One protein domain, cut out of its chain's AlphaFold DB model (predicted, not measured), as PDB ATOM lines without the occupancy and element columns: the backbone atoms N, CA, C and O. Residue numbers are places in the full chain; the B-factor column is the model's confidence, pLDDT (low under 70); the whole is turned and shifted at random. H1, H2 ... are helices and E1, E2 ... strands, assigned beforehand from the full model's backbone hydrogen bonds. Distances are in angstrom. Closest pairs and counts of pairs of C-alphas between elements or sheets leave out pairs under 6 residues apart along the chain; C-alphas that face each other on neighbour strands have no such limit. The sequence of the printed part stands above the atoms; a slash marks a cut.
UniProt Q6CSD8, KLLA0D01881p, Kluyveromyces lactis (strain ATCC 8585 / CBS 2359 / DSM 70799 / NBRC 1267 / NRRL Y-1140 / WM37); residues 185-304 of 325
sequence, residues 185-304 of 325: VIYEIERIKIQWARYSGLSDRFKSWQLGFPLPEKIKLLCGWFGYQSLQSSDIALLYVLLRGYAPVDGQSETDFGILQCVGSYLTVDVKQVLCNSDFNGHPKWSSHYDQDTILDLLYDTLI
ATOM      1  N   VAL A 185       6.646  36.781  -0.965       88.50
ATOM      2  CA  VAL A 185       7.114  38.141  -1.315       88.50
ATOM      3  C   VAL A 185       8.521  38.442  -0.792       88.50
ATOM      4  O   VAL A 185       9.270  39.191  -1.413       88.50
ATOM      5  N   ILE A 186       8.933  37.810   0.311       86.88
ATOM      6  CA  ILE A 186      10.282  37.978   0.866       86.88
ATOM      7  C   ILE A 186      11.383  37.579  -0.126       86.88
ATOM      8  O   ILE A 186      12.398  38.266  -0.218       86.88
ATOM      9  N   TYR A 187      11.155  36.530  -0.916       88.38
ATOM     10  CA  TYR A 187      12.100  36.085  -1.938       88.38
ATOM     11  C   TYR A 187      12.182  37.069  -3.103       88.38
ATOM     12  O   TYR A 187      13.233  37.215  -3.716       88.38
ATOM     13  N   GLU A 188      11.089  37.773  -3.395       91.50
ATOM     14  CA  GLU A 188      11.084  38.814  -4.417       91.50
ATOM     15  C   GLU A 188      11.879  40.041  -3.959       91.50
ATOM     16  O   GLU A 188      12.677  40.594  -4.716       91.50
ATOM     17  N   ILE A 189      11.747  40.417  -2.683       91.50
ATOM     18  CA  ILE A 189      12.566  41.466  -2.061       91.50
ATOM     19  C   ILE A 189      14.050  41.078  -2.108       91.50
ATOM     20  O   ILE A 189      14.897  41.900  -2.462       91.50
ATOM     21  N   GLU A 190      14.376  39.833  -1.757       91.12
ATOM     22  CA  GLU A 190      15.742  39.310  -1.803       91.12
ATOM     23  C   GLU A 190      16.301  39.302  -3.232       91.12
ATOM     24  O   GLU A 190      17.402  39.811  -3.451       91.12
ATOM     25  N   ARG A 191      15.521  38.837  -4.218       92.56
ATOM     26  CA  ARG A 191      15.882  38.893  -5.642       92.56
ATOM     27  C   ARG A 191      16.238  40.314  -6.064       92.56
ATOM     28  O   ARG A 191      17.305  40.514  -6.644       92.56
ATOM     29  N   ILE A 192      15.375  41.291  -5.770       92.94
ATOM     30  CA  ILE A 192      15.610  42.695  -6.134       92.94
ATOM     31  C   ILE A 192      16.901  43.194  -5.486       92.94
ATOM     32  O   ILE A 192      17.709  43.812  -6.170       92.94
ATOM     33  N   LYS A 193      17.148  42.887  -4.205       90.50
ATOM     34  CA  LYS A 193      18.397  43.274  -3.526       90.50
ATOM     35  C   LYS A 193      19.635  42.663  -4.174       90.50
ATOM     36  O   LYS A 193      20.614  43.376  -4.377       90.50
ATOM     37  N   ILE A 194      19.606  41.367  -4.483       90.31
ATOM     38  CA  ILE A 194      20.740  40.654  -5.084       90.31
ATOM     39  C   ILE A 194      21.023  41.194  -6.486       90.31
ATOM     40  O   ILE A 194      22.166  41.526  -6.800       90.31
ATOM     41  N   GLN A 195      19.993  41.317  -7.324       90.19
ATOM     42  CA  GLN A 195      20.143  41.831  -8.686       90.19
ATOM     43  C   GLN A 195      20.551  43.299  -8.680       90.19
ATOM     44  O   GLN A 195      21.433  43.688  -9.440       90.19
ATOM     45  N   TRP A 196      19.990  44.096  -7.773       87.75
ATOM     46  CA  TRP A 196      20.448  45.456  -7.573       87.75
ATOM     47  C   TRP A 196      21.932  45.488  -7.229       87.75
ATOM     48  O   TRP A 196      22.682  46.109  -7.960       87.75
ATOM     49  N   ALA A 197      22.379  44.781  -6.189       86.88
ATOM     50  CA  ALA A 197      23.786  44.769  -5.785       86.88
ATOM     51  C   ALA A 197      24.723  44.324  -6.920       86.88
ATOM     52  O   ALA A 197      25.841  44.820  -7.041       86.88
ATOM     53  N   ARG A 198      24.253  43.405  -7.771       85.88
ATOM     54  CA  ARG A 198      24.984  42.908  -8.938       85.88
ATOM     55  C   ARG A 198      25.169  43.964 -10.030       85.88
ATOM     56  O   ARG A 198      26.223  44.000 -10.657       85.88
ATOM     57  N   TYR A 199      24.147  44.777 -10.284       83.00
ATOM     58  CA  TYR A 199      24.136  45.755 -11.378       83.00
ATOM     59  C   TYR A 199      24.445  47.187 -10.913       83.00
ATOM     60  O   TYR A 199      24.856  48.028 -11.712       83.00
ATOM     61  N   SER A 200      24.314  47.465  -9.618       72.44
ATOM     62  CA  SER A 200      24.635  48.747  -8.999       72.44
ATOM     63  C   SER A 200      26.136  48.995  -9.070       72.44
ATOM     64  O   SER A 200      26.929  48.146  -8.670       72.44
ATOM     65  N   GLY A 201      26.534  50.146  -9.606       65.56
ATOM     66  CA  GLY A 201      27.940  50.457  -9.888       65.56
ATOM     67  C   GLY A 201      28.388  50.102 -11.309       65.56
ATOM     68  O   GLY A 201      29.454  50.543 -11.727       65.56
ATOM     69  N   LEU A 202      27.554  49.411 -12.096       72.62
ATOM     70  CA  LEU A 202      27.690  49.319 -13.557       72.62
ATOM     71  C   LEU A 202      26.894  50.432 -14.252       72.62
ATOM     72  O   LEU A 202      26.346  50.232 -15.334       72.62
ATOM     73  N   SER A 203      26.813  51.605 -13.624       63.50
ATOM     74  CA  SER A 203      26.011  52.747 -14.076       63.50
ATOM     75  C   SER A 203      26.340  53.153 -15.512       63.50
ATOM     76  O   SER A 203      25.435  53.481 -16.270       63.50
ATOM     77  N   ASP A 204      27.602  53.013 -15.927       70.81
ATOM     78  CA  ASP A 204      28.049  53.233 -17.305       70.81
ATOM     79  C   ASP A 204      27.294  52.382 -18.339       70.81
ATOM     80  O   ASP A 204      26.980  52.886 -19.418       70.81
ATOM     81  N   ARG A 205      26.935  51.139 -17.996       75.06
ATOM     82  CA  ARG A 205      26.220  50.208 -18.889       75.06
ATOM     83  C   ARG A 205      24.750  50.573 -19.075       75.06
ATOM     84  O   ARG A 205      24.165  50.251 -20.102       75.06
ATOM     85  N   PHE A 206      24.166  51.264 -18.099       80.12
ATOM     86  CA  PHE A 206      22.754  51.652 -18.088       80.12
ATOM     87  C   PHE A 206      22.550  53.153 -18.332       80.12
ATOM     88  O   PHE A 206      21.433  53.641 -18.214       80.12
ATOM     89  N   LYS A 207      23.593  53.913 -18.695       78.00
ATOM     90  CA  LYS A 207      23.517  55.375 -18.906       78.00
ATOM     91  C   LYS A 207      22.420  55.812 -19.880       78.00
ATOM     92  O   LYS A 207      21.860  56.895 -19.727       78.00
ATOM     93  N   SER A 208      22.137  54.989 -20.889       82.50
ATOM     94  CA  SER A 208      21.103  55.250 -21.895       82.50
ATOM     95  C   SER A 208      19.687  54.927 -21.412       82.50
ATOM     96  O   SER A 208      18.722  55.318 -22.066       82.50
ATOM     97  N   TRP A 209      19.541  54.223 -20.288       88.31
ATOM     98  CA  TRP A 209      18.244  53.852 -19.748       88.31
ATOM     99  C   TRP A 209      17.612  55.051 -19.063       88.31
ATOM    100  O   TRP A 209      18.128  55.589 -18.084       88.31
ATOM    101  N   GLN A 210      16.471  55.467 -19.594       88.50
ATOM    102  CA  GLN A 210      15.686  56.568 -19.062       88.50
ATOM    103  C   GLN A 210      14.211  56.217 -19.184       88.50
ATOM    104  O   GLN A 210      13.783  55.634 -20.181       88.50
ATOM    105  N   LEU A 211      13.441  56.570 -18.161       90.12
ATOM    106  CA  LEU A 211      11.995  56.408 -18.193       90.12
ATOM    107  C   LEU A 211      11.389  57.459 -19.124       90.12
ATOM    108  O   LEU A 211      11.637  58.653 -18.963       90.12
ATOM    109  N   GLY A 212      10.570  57.012 -20.073       89.75
ATOM    110  CA  GLY A 212       9.819  57.876 -20.988       89.75
ATOM    111  C   GLY A 212       8.547  58.476 -20.377       89.75
ATOM    112  O   GLY A 212       7.785  59.133 -21.079       89.75
ATOM    113  N   PHE A 213       8.295  58.238 -19.088       91.81
ATOM    114  CA  PHE A 213       7.082  58.631 -18.370       91.81
ATOM    115  C   PHE A 213       7.406  59.002 -16.912       91.81
ATOM    116  O   PHE A 213       8.446  58.596 -16.379       91.81
ATOM    117  N   PRO A 214       6.533  59.772 -16.234       89.50
ATOM    118  CA  PRO A 214       6.714  60.093 -14.823       89.50
ATOM    119  C   PRO A 214       6.613  58.835 -13.954       89.50
ATOM    120  O   PRO A 214       5.687  58.039 -14.096       89.50
ATOM    121  N   LEU A 215       7.547  58.673 -13.014       87.94
ATOM    122  CA  LEU A 215       7.564  57.509 -12.132       87.94
ATOM    123  C   LEU A 215       6.328  57.503 -11.203       87.94
ATOM    124  O   LEU A 215       6.099  58.507 -10.515       87.94
ATOM    125  N   PRO A 216       5.561  56.399 -11.124       88.31
ATOM    126  CA  PRO A 216       4.446  56.268 -10.186       88.31
ATOM    127  C   PRO A 216       4.876  56.457  -8.724       88.31
ATOM    128  O   PRO A 216       5.946  56.001  -8.316       88.31
ATOM    129  N   GLU A 217       4.023  57.081  -7.906       87.75
ATOM    130  CA  GLU A 217       4.358  57.438  -6.516       87.75
ATOM    131  C   GLU A 217       4.678  56.216  -5.644       87.75
ATOM    132  O   GLU A 217       5.667  56.202  -4.915       87.75
ATOM    133  N   LYS A 218       3.899  55.139  -5.795       88.06
ATOM    134  CA  LYS A 218       4.151  53.855  -5.126       88.06
ATOM    135  C   LYS A 218       5.560  53.334  -5.420       88.06
ATOM    136  O   LYS A 218       6.260  52.881  -4.517       88.06
ATOM    137  N   ILE A 219       5.998  53.455  -6.675       88.94
ATOM    138  CA  ILE A 219       7.332  53.026  -7.091       88.94
ATOM    139  C   ILE A 219       8.399  53.957  -6.514       88.94
ATOM    140  O   ILE A 219       9.398  53.455  -6.018       88.94
ATOM    141  N   LYS A 220       8.193  55.283  -6.474       88.00
ATOM    142  CA  LYS A 220       9.134  56.203  -5.800       88.00
ATOM    143  C   LYS A 220       9.365  55.829  -4.337       88.00
ATOM    144  O   LYS A 220      10.509  55.828  -3.887       88.00
ATOM    145  N   LEU A 221       8.300  55.504  -3.605       87.94
ATOM    146  CA  LEU A 221       8.382  55.106  -2.197       87.94
ATOM    147  C   LEU A 221       9.150  53.791  -2.028       87.94
ATOM    148  O   LEU A 221      10.042  53.702  -1.183       87.94
ATOM    149  N   LEU A 222       8.863  52.802  -2.882       89.19
ATOM    150  CA  LEU A 222       9.618  51.550  -2.933       89.19
ATOM    151  C   LEU A 222      11.094  51.799  -3.251       89.19
ATOM    152  O   LEU A 222      11.957  51.287  -2.542       89.19
ATOM    153  N   CYS A 223      11.395  52.638  -4.246       85.81
ATOM    154  CA  CYS A 223      12.761  53.049  -4.554       85.81
ATOM    155  C   CYS A 223      13.439  53.645  -3.315       85.81
ATOM    156  O   CYS A 223      14.522  53.208  -2.938       85.81
ATOM    157  N   GLY A 224      12.771  54.566  -2.618       82.44
ATOM    158  CA  GLY A 224      13.266  55.151  -1.373       82.44
ATOM    159  C   GLY A 224      13.656  54.104  -0.324       82.44
ATOM    160  O   GLY A 224      14.726  54.227   0.276       82.44
ATOM    161  N   TRP A 225      12.852  53.048  -0.147       85.88
ATOM    162  CA  TRP A 225      13.131  51.968   0.809       85.88
ATOM    163  C   TRP A 225      14.424  51.211   0.505       85.88
ATOM    164  O   TRP A 225      15.175  50.873   1.419       85.88
ATOM    165  N   PHE A 226      14.726  50.982  -0.773       81.06
ATOM    166  CA  PHE A 226      15.979  50.339  -1.158       81.06
ATOM    167  C   PHE A 226      17.215  51.261  -0.992       81.06
ATOM    168  O   PHE A 226      18.328  50.806  -1.230       81.06
ATOM    169  N   GLY A 227      17.054  52.495  -0.483       69.19
ATOM    170  CA  GLY A 227      18.152  53.363  -0.021       69.19
ATOM    171  C   GLY A 227      18.457  54.565  -0.920       69.19
ATOM    172  O   GLY A 227      19.591  55.041  -0.956       69.19
ATOM    173  N   TYR A 228      17.470  55.063  -1.667       63.50
ATOM    174  CA  TYR A 228      17.724  55.783  -2.920       63.50
ATOM    175  C   TYR A 228      17.195  57.216  -2.983       63.50
ATOM    176  O   TYR A 228      16.466  57.599  -3.894       63.50
ATOM    177  N   GLN A 229      17.609  58.049  -2.031       56.94
ATOM    178  CA  GLN A 229      17.202  59.460  -1.986       56.94
ATOM    179  C   GLN A 229      17.935  60.360  -3.012       56.94
ATOM    180  O   GLN A 229      17.563  61.519  -3.161       56.94
ATOM    181  N   SER A 230      18.950  59.857  -3.739       61.75
ATOM    182  CA  SER A 230      19.720  60.628  -4.744       61.75
ATOM    183  C   SER A 230      20.230  59.793  -5.937       61.75
ATOM    184  O   SER A 230      21.401  59.849  -6.304       61.75
ATOM    185  N   LEU A 231      19.362  58.983  -6.546       67.19
ATOM    186  CA  LEU A 231      19.743  58.169  -7.707       67.19
ATOM    187  C   LEU A 231      19.816  58.964  -9.015       67.19
ATOM    188  O   LEU A 231      19.013  59.864  -9.260       67.19
ATOM    189  N   GLN A 232      20.744  58.564  -9.886       75.44
ATOM    190  CA  GLN A 232      20.772  58.996 -11.284       75.44
ATOM    191  C   GLN A 232      19.571  58.408 -12.049       75.44
ATOM    192  O   GLN A 232      18.999  57.390 -11.655       75.44
ATOM    193  N   SER A 233      19.200  59.004 -13.186       79.50
ATOM    194  CA  SER A 233      18.065  58.528 -13.996       79.50
ATOM    195  C   SER A 233      18.197  57.060 -14.435       79.50
ATOM    196  O   SER A 233      17.197  56.343 -14.471       79.50
ATOM    197  N   SER A 234      19.421  56.596 -14.710       82.69
ATOM    198  CA  SER A 234      19.723  55.208 -15.090       82.69
ATOM    199  C   SER A 234      19.455  54.207 -13.966       82.69
ATOM    200  O   SER A 234      18.938  53.117 -14.197       82.69
ATOM    201  N   ASP A 235      19.767  54.599 -12.736       84.81
ATOM    202  CA  ASP A 235      19.585  53.783 -11.539       84.81
ATOM    203  C   ASP A 235      18.093  53.617 -11.216       84.81
ATOM    204  O   ASP A 235      17.631  52.527 -10.877       84.81
ATOM    205  N   ILE A 236      17.315  54.689 -11.399       87.75
ATOM    206  CA  ILE A 236      15.853  54.655 -11.282       87.75
ATOM    207  C   ILE A 236      15.252  53.728 -12.344       87.75
ATOM    208  O   ILE A 236      14.372  52.929 -12.025       87.75
ATOM    209  N   ALA A 237      15.728  53.806 -13.590       90.25
ATOM    210  CA  ALA A 237      15.263  52.943 -14.671       90.25
ATOM    211  C   ALA A 237      15.565  51.460 -14.395       90.25
ATOM    212  O   ALA A 237      14.685  50.615 -14.558       90.25
ATOM    213  N   LEU A 238      16.771  51.145 -13.911       90.00
ATOM    214  CA  LEU A 238      17.136  49.788 -13.502       90.00
ATOM    215  C   LEU A 238      16.220  49.281 -12.386       90.00
ATOM    216  O   LEU A 238      15.670  48.187 -12.488       90.00
ATOM    217  N   LEU A 239      16.011  50.070 -11.333       90.56
ATOM    218  CA  LEU A 239      15.173  49.639 -10.220       90.56
ATOM    219  C   LEU A 239      13.708  49.473 -10.626       90.56
ATOM    220  O   LEU A 239      13.060  48.525 -10.191       90.56
ATOM    221  N   TYR A 240      13.203  50.347 -11.494       92.38
ATOM    222  CA  TYR A 240      11.880  50.204 -12.088       92.38
ATOM    223  C   TYR A 240      11.742  48.872 -12.840       92.38
ATOM    224  O   TYR A 240      10.784  48.136 -12.612       92.38
ATOM    225  N   VAL A 241      12.726  48.519 -13.675       93.62
ATOM    226  CA  VAL A 241      12.782  47.228 -14.382       93.62
ATOM    227  C   VAL A 241      12.756  46.058 -13.397       93.62
ATOM    228  O   VAL A 241      11.956  45.135 -13.563       93.62
ATOM    229  N   LEU A 242      13.573  46.119 -12.338       94.06
ATOM    230  CA  LEU A 242      13.599  45.083 -11.307       94.06
ATOM    231  C   LEU A 242      12.237  44.957 -10.621       94.06
ATOM    232  O   LEU A 242      11.711  43.852 -10.534       94.06
ATOM    233  N   LEU A 243      11.629  46.061 -10.188       94.06
ATOM    234  CA  LEU A 243      10.318  46.070  -9.527       94.06
ATOM    235  C   LEU A 243       9.189  45.535 -10.418       94.06
ATOM    236  O   LEU A 243       8.226  44.971  -9.908       94.06
ATOM    237  N   ARG A 244       9.320  45.653 -11.741       93.69
ATOM    238  CA  ARG A 244       8.368  45.113 -12.726       93.69
ATOM    239  C   ARG A 244       8.537  43.614 -13.001       93.69
ATOM    240  O   ARG A 244       7.833  43.081 -13.857       93.69
ATOM    241  N   GLY A 245       9.440  42.924 -12.299       94.75
ATOM    242  CA  GLY A 245       9.662  41.483 -12.465       94.75
ATOM    243  C   GLY A 245      10.582  41.125 -13.632       94.75
ATOM    244  O   GLY A 245      10.523  40.010 -14.151       94.75
ATOM    245  N   TYR A 246      11.419  42.065 -14.068       95.31
ATOM    246  CA  TYR A 246      12.423  41.834 -15.099       95.31
ATOM    247  C   TYR A 246      13.834  41.854 -14.513       95.31
ATOM    248  O   TYR A 246      14.078  42.411 -13.441       95.31
ATOM    249  N   ALA A 247      14.773  41.258 -15.241       92.88
ATOM    250  CA  ALA A 247      16.202  41.352 -14.992       92.88
ATOM    251  C   ALA A 247      16.948  41.598 -16.316       92.88
ATOM    252  O   ALA A 247      16.529  41.064 -17.347       92.88
ATOM    253  N   PRO A 248      18.035  42.388 -16.322       91.19
ATOM    254  CA  PRO A 248      18.921  42.473 -17.479       91.19
ATOM    255  C   PRO A 248      19.496  41.094 -17.823       91.19
ATOM    256  O   PRO A 248      19.881  40.347 -16.922       91.19
ATOM    257  N   VAL A 249      19.578  40.758 -19.112       87.56
ATOM    258  CA  VAL A 249      20.265  39.534 -19.549       87.56
ATOM    259  C   VAL A 249      21.775  39.753 -19.459       87.56
ATOM    260  O   VAL A 249      22.301  40.743 -19.967       87.56
ATOM    261  N   ASP A 250      22.491  38.827 -18.816       73.00
ATOM    262  CA  ASP A 250      23.952  38.881 -18.744       73.00
ATOM    263  C   ASP A 250      24.564  38.473 -20.086       73.00
ATOM    264  O   ASP A 250      24.873  37.307 -20.326       73.00
ATOM    265  N   GLY A 251      24.734  39.441 -20.976       62.97
ATOM    266  CA  GLY A 251      25.490  39.243 -22.202       62.97
ATOM    267  C   GLY A 251      26.927  39.748 -22.118       62.97
ATOM    268  O   GLY A 251      27.309  40.502 -21.218       62.97
ATOM    269  N   GLN A 252      27.748  39.293 -23.063       53.97
ATOM    270  CA  GLN A 252      29.150  39.705 -23.177       53.97
ATOM    271  C   GLN A 252      29.305  41.028 -23.938       53.97
ATOM    272  O   GLN A 252      30.368  41.645 -23.863       53.97
ATOM    273  N   SER A 253      28.267  41.477 -24.652       54.66
ATOM    274  CA  SER A 253      28.288  42.707 -25.440       54.66
ATOM    275  C   SER A 253      27.499  43.835 -24.769       54.66
ATOM    276  O   SER A 253      26.488  43.609 -24.106       54.66
ATOM    277  N   GLU A 254      27.921  45.082 -24.984       54.28
ATOM    278  CA  GLU A 254      27.167  46.273 -24.555       54.28
ATOM    279  C   GLU A 254      25.754  46.329 -25.171       54.28
ATOM    280  O   GLU A 254      24.858  46.958 -24.611       54.28
ATOM    281  N   THR A 255      25.529  45.623 -26.286       54.12
ATOM    282  CA  THR A 255      24.230  45.486 -26.958       54.12
ATOM    283  C   THR A 255      23.257  44.529 -26.261       54.12
ATOM    284  O   THR A 255      22.049  44.662 -26.452       54.12
ATOM    285  N   ASP A 256      23.731  43.619 -25.403       59.44
ATOM    286  CA  ASP A 256      22.873  42.637 -24.721       59.44
ATOM    287  C   ASP A 256      22.048  43.252 -23.576       59.44
ATOM    288  O   ASP A 256      21.003  42.723 -23.200       59.44
ATOM    289  N   PHE A 257      22.434  44.438 -23.092       68.88
ATOM    290  CA  PHE A 257      21.643  45.238 -22.147       68.88
ATOM    291  C   PHE A 257      20.459  45.959 -22.818       68.88
ATOM    292  O   PHE A 257      19.745  46.722 -22.172       68.88
ATOM    293  N   GLY A 258      20.221  45.735 -24.112       84.00
ATOM    294  CA  GLY A 258      18.953  46.078 -24.757       84.00
ATOM    295  C   GLY A 258      17.830  45.087 -24.437       84.00
ATOM    296  O   GLY A 258      16.669  45.375 -24.721       84.00
ATOM    297  N   ILE A 259      18.158  43.931 -23.849       90.50
ATOM    298  CA  ILE A 259      17.223  42.829 -23.635       90.50
ATOM    299  C   ILE A 259      17.024  42.592 -22.138       90.50
ATOM    300  O   ILE A 259      17.965  42.450 -21.356       90.50
ATOM    301  N   LEU A 260      15.757  42.516 -21.749       93.38
ATOM    302  CA  LEU A 260      15.311  42.147 -20.416       93.38
ATOM    303  C   LEU A 260      14.715  40.745 -20.447       93.38
ATOM    304  O   LEU A 260      14.081  40.364 -21.425       93.38
ATOM    305  N   GLN A 261      14.859  39.999 -19.361       94.25
ATOM    306  CA  GLN A 261      14.206  38.712 -19.166       94.25
ATOM    307  C   GLN A 261      13.220  38.794 -18.003       94.25
ATOM    308  O   GLN A 261      13.541  39.323 -16.939       94.25
ATOM    309  N   CYS A 262      12.008  38.273 -18.195       95.69
ATOM    310  CA  CYS A 262      11.050  38.089 -17.110       95.69
ATOM    311  C   CYS A 262      11.571  37.029 -16.133       95.69
ATOM    312  O   CYS A 262      11.894  35.916 -16.541       95.69
ATOM    313  N   VAL A 263      11.582  37.331 -14.836       93.94
ATOM    314  CA  VAL A 263      12.092  36.398 -13.814       93.94
ATOM    315  C   VAL A 263      11.105  35.272 -13.479       93.94
ATOM    316  O   VAL A 263      11.497  34.253 -12.916       93.94
ATOM    317  N   GLY A 264       9.827  35.438 -13.837       93.19
ATOM    318  CA  GLY A 264       8.786  34.426 -13.667       93.19
ATOM    319  C   GLY A 264       8.600  33.515 -14.884       93.19
ATOM    320  O   GLY A 264       8.262  32.348 -14.720       93.19
ATOM    321  N   SER A 265       8.788  34.019 -16.106       94.31
ATOM    322  CA  SER A 265       8.525  33.268 -17.348       94.31
ATOM    323  C   SER A 265       9.753  32.997 -18.205       94.31
ATOM    324  O   SER A 265       9.654  32.219 -19.145       94.31
ATOM    325  N   TYR A 266      10.893  33.631 -17.923       94.00
ATOM    326  CA  TYR A 266      12.135  33.539 -18.704       94.00
ATOM    327  C   TYR A 266      12.043  34.010 -20.161       94.00
ATOM    328  O   TYR A 266      13.032  33.926 -20.896       94.00
ATOM    329  N   LEU A 267      10.899  34.566 -20.569       92.06
ATOM    330  CA  LEU A 267      10.737  35.226 -21.857       92.06
ATOM    331  C   LEU A 267      11.471  36.566 -21.870       92.06
ATOM    332  O   LEU A 267      11.567  37.259 -20.854       92.06
ATOM    333  N   THR A 268      11.993  36.912 -23.041       92.75
ATOM    334  CA  THR A 268      12.793  38.118 -23.251       92.75
ATOM    335  C   THR A 268      11.985  39.218 -23.925       92.75
ATOM    336  O   THR A 268      11.215  38.933 -24.840       92.75
ATOM    337  N   VAL A 269      12.205  40.465 -23.521       93.44
ATOM    338  CA  VAL A 269      11.575  41.670 -24.081       93.44
ATOM    339  C   VAL A 269      12.620  42.761 -24.311       93.44
ATOM    340  O   VAL A 269      13.675  42.757 -23.677       93.44
ATOM    341  N   ASP A 270      12.333  43.702 -25.209       92.50
ATOM    342  CA  ASP A 270      13.205  44.859 -25.432       92.50
ATOM    343  C   ASP A 270      13.040  45.867 -24.285       92.50
ATOM    344  O   ASP A 270      11.923  46.218 -23.892       92.50
ATOM    345  N   VAL A 271      14.159  46.361 -23.758       92.44
ATOM    346  CA  VAL A 271      14.191  47.334 -22.661       92.44
ATOM    347  C   VAL A 271      13.364  48.589 -22.966       92.44
ATOM    348  O   VAL A 271      12.694  49.120 -22.080       92.44
ATOM    349  N   LYS A 272      13.338  49.047 -24.224       92.06
ATOM    350  CA  LYS A 272      12.582  50.235 -24.640       92.06
ATOM    351  C   LYS A 272      11.084  50.039 -24.468       92.06
ATOM    352  O   LYS A 272      10.401  50.990 -24.105       92.06
ATOM    353  N   GLN A 273      10.566  48.829 -24.683       93.94
ATOM    354  CA  GLN A 273       9.140  48.557 -24.480       93.94
ATOM    355  C   GLN A 273       8.745  48.777 -23.016       93.94
ATOM    356  O   GLN A 273       7.713  49.384 -22.748       93.94
ATOM    357  N   VAL A 274       9.603  48.356 -22.082       94.19
ATOM    358  CA  VAL A 274       9.375  48.490 -20.635       94.19
ATOM    359  C   VAL A 274       9.610  49.925 -20.143       94.19
ATOM    360  O   VAL A 274       8.855  50.420 -19.310       94.19
ATOM    361  N   LEU A 275      10.646  50.610 -20.641       93.69
ATOM    362  CA  LEU A 275      11.037  51.941 -20.158       93.69
ATOM    363  C   LEU A 275      10.291  53.101 -20.827       93.69
ATOM    364  O   LEU A 275      10.213  54.180 -20.239       93.69
ATOM    365  N   CYS A 276       9.746  52.921 -22.032       93.19
ATOM    366  CA  CYS A 276       9.041  53.986 -22.755       93.19
ATOM    367  C   CYS A 276       7.512  53.909 -22.635       93.19
ATOM    368  O   CYS A 276       6.845  54.876 -22.990       93.19
ATOM    369  N   ASN A 277       6.952  52.802 -22.138       92.25
ATOM    370  CA  ASN A 277       5.512  52.627 -21.966       92.25
ATOM    371  C   ASN A 277       5.192  52.059 -20.573       92.25
ATOM    372  O   ASN A 277       5.510  50.906 -20.281       92.25
ATOM    373  N   SER A 278       4.536  52.853 -19.721       89.31
ATOM    374  CA  SER A 278       4.152  52.439 -18.364       89.31
ATOM    375  C   SER A 278       3.202  51.242 -18.355       89.31
ATOM    376  O   SER A 278       3.269  50.414 -17.443       89.31
ATOM    377  N   ASP A 279       2.373  51.114 -19.388       91.00
ATOM    378  CA  ASP A 279       1.274  50.149 -19.457       91.00
ATOM    379  C   ASP A 279       1.695  48.860 -20.175       91.00
ATOM    380  O   ASP A 279       0.912  47.922 -20.325       91.00
ATOM    381  N   PHE A 280       2.949  48.789 -20.634       93.75
ATOM    382  CA  PHE A 280       3.464  47.604 -21.300       93.75
ATOM    383  C   PHE A 280       3.564  46.422 -20.327       93.75
ATOM    384  O   PHE A 280       4.332  46.439 -19.360       93.75
ATOM    385  N   ASN A 281       2.836  45.349 -20.629       92.50
ATOM    386  CA  ASN A 281       2.953  44.078 -19.931       92.50
ATOM    387  C   ASN A 281       3.419  42.992 -20.904       92.50
ATOM    388  O   ASN A 281       2.622  42.408 -21.636       92.50
ATOM    389  N   GLY A 282       4.729  42.743 -20.917       91.94
ATOM    390  CA  GLY A 282       5.336  41.676 -21.710       91.94
ATOM    391  C   GLY A 282       5.331  40.313 -21.015       91.94
ATOM    392  O   GLY A 282       5.942  39.376 -21.522       91.94
ATOM    393  N   HIS A 283       4.715  40.195 -19.836       94.62
ATOM    394  CA  HIS A 283       4.620  38.920 -19.134       94.62
ATOM    395  C   HIS A 283       3.477  38.088 -19.721       94.62
ATOM    396  O   HIS A 283       2.374  38.606 -19.914       94.62
ATOM    397  N   PRO A 284       3.686  36.790 -19.985       92.94
ATOM    398  CA  PRO A 284       2.591  35.921 -20.380       92.94
ATOM    399  C   PRO A 284       1.623  35.752 -19.206       92.94
ATOM    400  O   PRO A 284       2.040  35.768 -18.050       92.94
ATOM    401  N   LYS A 285       0.337  35.528 -19.494       93.06
ATOM    402  CA  LYS A 285      -0.730  35.398 -18.479       93.06
ATOM    403  C   LYS A 285      -0.473  34.335 -17.409       93.06
ATOM    404  O   LYS A 285      -0.973  34.455 -16.301       93.06
ATOM    405  N   TRP A 286       0.287  33.297 -17.746       93.00
ATOM    406  CA  TRP A 286       0.656  32.239 -16.810       93.00
ATOM    407  C   TRP A 286       1.819  32.632 -15.885       93.00
ATOM    408  O   TRP A 286       2.067  31.947 -14.900       93.00
ATOM    409  N   SER A 287       2.541  33.718 -16.172       95.19
ATOM    410  CA  SER A 287       3.692  34.146 -15.378       95.19
ATOM    411  C   SER A 287       3.295  34.550 -13.959       95.19
ATOM    412  O   SER A 287       2.317  35.269 -13.765       95.19
ATOM    413  N   SER A 288       4.134  34.209 -12.977       94.06
ATOM    414  CA  SER A 288       4.020  34.724 -11.608       94.06
ATOM    415  C   SER A 288       4.133  36.244 -11.518       94.06
ATOM    416  O   SER A 288       3.724  36.794 -10.503       94.06
ATOM    417  N   HIS A 289       4.630  36.908 -12.569       94.75
ATOM    418  CA  HIS A 289       4.758  38.362 -12.676       94.75
ATOM    419  C   HIS A 289       3.722  39.015 -13.594       94.75
ATOM    420  O   HIS A 289       3.834  40.207 -13.865       94.75
ATOM    421  N   TYR A 290       2.712  38.271 -14.064       94.44
ATOM    422  CA  TYR A 290       1.679  38.820 -14.948       94.44
ATOM    423  C   TYR A 290       0.924  39.994 -14.316       94.44
ATOM    424  O   TYR A 290       0.781  41.041 -14.949       94.44
ATOM    425  N   ASP A 291       0.484  39.836 -13.066       92.19
ATOM    426  CA  ASP A 291      -0.189  40.885 -12.301       92.19
ATOM    427  C   ASP A 291       0.834  41.731 -11.531       92.19
ATOM    428  O   ASP A 291       1.137  41.510 -10.354       92.19
ATOM    429  N   GLN A 292       1.426  42.682 -12.251       90.31
ATOM    430  CA  GLN A 292       2.471  43.559 -11.727       90.31
ATOM    431  C   GLN A 292       1.957  44.450 -10.590       90.31
ATOM    432  O   GLN A 292       2.704  44.710  -9.646       90.31
ATOM    433  N   ASP A 293       0.698  44.888 -10.650       90.00
ATOM    434  CA  ASP A 293       0.110  45.757  -9.630       90.00
ATOM    435  C   ASP A 293      -0.037  45.017  -8.302       90.00
ATOM    436  O   ASP A 293       0.410  45.528  -7.275       90.00
ATOM    437  N   THR A 294      -0.534  43.775  -8.330       90.56
ATOM    438  CA  THR A 294      -0.625  42.934  -7.129       90.56
ATOM    439  C   THR A 294       0.746  42.710  -6.484       90.56
ATOM    440  O   THR A 294       0.877  42.746  -5.260       90.56
ATOM    441  N   ILE A 295       1.803  42.512  -7.274       91.75
ATOM    442  CA  ILE A 295       3.161  42.328  -6.735       91.75
ATOM    443  C   ILE A 295       3.688  43.620  -6.123       91.75
ATOM    444  O   ILE A 295       4.269  43.592  -5.036       91.75
ATOM    445  N   LEU A 296       3.479  44.752  -6.793       91.94
ATOM    446  CA  LEU A 296       3.862  46.057  -6.264       91.94
ATOM    447  C   LEU A 296       3.107  46.381  -4.972       91.94
ATOM    448  O   LEU A 296       3.722  46.921  -4.057       91.94
ATOM    449  N   ASP A 297       1.827  46.020  -4.869       91.62
ATOM    450  CA  ASP A 297       1.036  46.136  -3.639       91.62
ATOM    451  C   ASP A 297       1.610  45.275  -2.521       91.62
ATOM    452  O   ASP A 297       1.857  45.770  -1.424       91.62
ATOM    453  N   LEU A 298       1.921  44.009  -2.802       90.81
ATOM    454  CA  LEU A 298       2.535  43.118  -1.820       90.81
ATOM    455  C   LEU A 298       3.888  43.644  -1.333       90.81
ATOM    456  O   LEU A 298       4.166  43.606  -0.133       90.81
ATOM    457  N   LEU A 299       4.735  44.134  -2.243       91.12
ATOM    458  CA  LEU A 299       6.016  44.750  -1.896       91.12
ATOM    459  C   LEU A 299       5.802  46.009  -1.057       91.12
ATOM    460  O   LEU A 299       6.467  46.180  -0.037       91.12
ATOM    461  N   TYR A 300       4.869  46.867  -1.463       90.75
ATOM    462  CA  TYR A 300       4.558  48.109  -0.771       90.75
ATOM    463  C   TYR A 300       4.055  47.843   0.647       90.75
ATOM    464  O   TYR A 300       4.662  48.329   1.595       90.75
ATOM    465  N   ASP A 301       3.046  46.992   0.811       88.50
ATOM    466  CA  ASP A 301       2.476  46.629   2.113       88.50
ATOM    467  C   ASP A 301       3.496  45.949   3.038       88.50
ATOM    468  O   ASP A 301       3.424  46.066   4.264       88.50
ATOM    469  N   THR A 302       4.454  45.217   2.461       87.06
ATOM    470  CA  THR A 302       5.493  44.515   3.226       87.06
ATOM    471  C   THR A 302       6.617  45.451   3.672       87.06
ATOM    472  O   THR A 302       7.139  45.300   4.779       87.06
ATOM    473  N   LEU A 303       7.037  46.378   2.808       86.31
ATOM    474  CA  LEU A 303       8.231  47.205   3.010       86.31
ATOM    475  C   LEU A 303       7.916  48.584   3.584       86.31
ATOM    476  O   LEU A 303       8.658  49.097   4.428       86.31
ATOM    477  N   ILE A 304       6.837  49.193   3.108       84.12
ATOM    478  CA  ILE A 304       6.407  50.529   3.489       84.12
ATOM    479  C   ILE A 304       5.419  50.371   4.638       84.12
ATOM    480  O   ILE A 304       4.225  50.159   4.450       84.12
TER     481      ILE A 304
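Overview. This is residues 185 to 304 of the 325 residues of the protein "KLLA0D01881p" of Kluyveromyces lactis (strain ATCC 8585 / CBS 2359 / DSM 70799 / NBRC 1267 / NRRL Y-1140 / WM37) (UniProt Q6CSD8). What shape is this? A rounded body with helix H4 in its middle: H1, H2 and H3 pack on H4, and H6 packs on H1 and H3. A small three-stranded sheet makes another side, and short H5 stands up over it. What are the parts? The printed part has 120 residues with six named helices and three named strands, in the order H1 H2 H3 H4 E1 E2 E3 H5 H6; it is mostly helix, and the sheet, E1 E2 E3, is antiparallel. How dense is it? It is compact, with a radius of gyration of the C-alphas of 13.2 A and spans of 37 by 36 by 26 A.

Arrangement. What does the first helix meet? H1, residues 185 to 199, touches H4, residues 233 to 243, with residues 192 to 196 alone, opposite ways at a shallow tilt of 33 degrees, only just short of steep; their closest C-alphas, of Ile 192 and Leu 242, are 6.0 A apart. With residues 185 to 189 alone H1 touches H6, residues 292 to 303, about perpendicular at 87 degrees, the closest C-alphas being Val 185 and Leu 299, 6.7 A. What else touches H4? H2, residues 203 to 206, touches it, closest at C-alphas 206 and 234, 5.6 A. H3, residues 217 to 225, touches it about perpendicular at 83 degrees, closest at C-alphas 223 and 239, 7.0 A; H3 also touches H6, closest at C-alphas 222 and 300, 6.5 A. How do the strands pair? E1, residues 246 to 248, E2, residues 259 to 262, and E3, residues 268 to 270, form a meander, each strand the antiparallel neighbour of the one before, in two hairpins. N 247 and O 261, 2.9 A, and N 260 and O 269, 2.8 A, are within hydrogen-bond range. Which helices are on this sheet? H4 and H5, residues 271 to 276, are on the same face, H4 over none of the strands and H5 over E2; H1 only grazes the sheet with residues 191 to 199. H4 and H5 only just touch, with 3 pairs of C-alphas within 8 A, closest at Ala 237 and Leu 275, 7.0 A. Every O i to N i+4 pair is within hydrogen-bond range in H1, H3, H4, H5 and H6; H2 is too short for one.

Along the chain. Where does the first element begin? C-alpha 185 of H1 is at (7.114, 38.141, -1.315), and H1 is 21.2 A long. How long are the others? H3 measures 12.7 A, H4 15.3 A and H6 16.2 A; E2 measures 10.2 A. Where does H6 end? C-alpha 303 is at (8.231, 47.205, 3.010).

Size, cuts and confidence. How far does it reach? The two C-alphas farthest apart, of Ser 253 and Asp 301, are 38.0 A apart. Is it continuous? The printed part has no cut, and the link from H5 to H6, 15 residues, is long. Where is confidence low? The pLDDT is under 70 at residues 201, 203, 227 to 231 and 251 to 257.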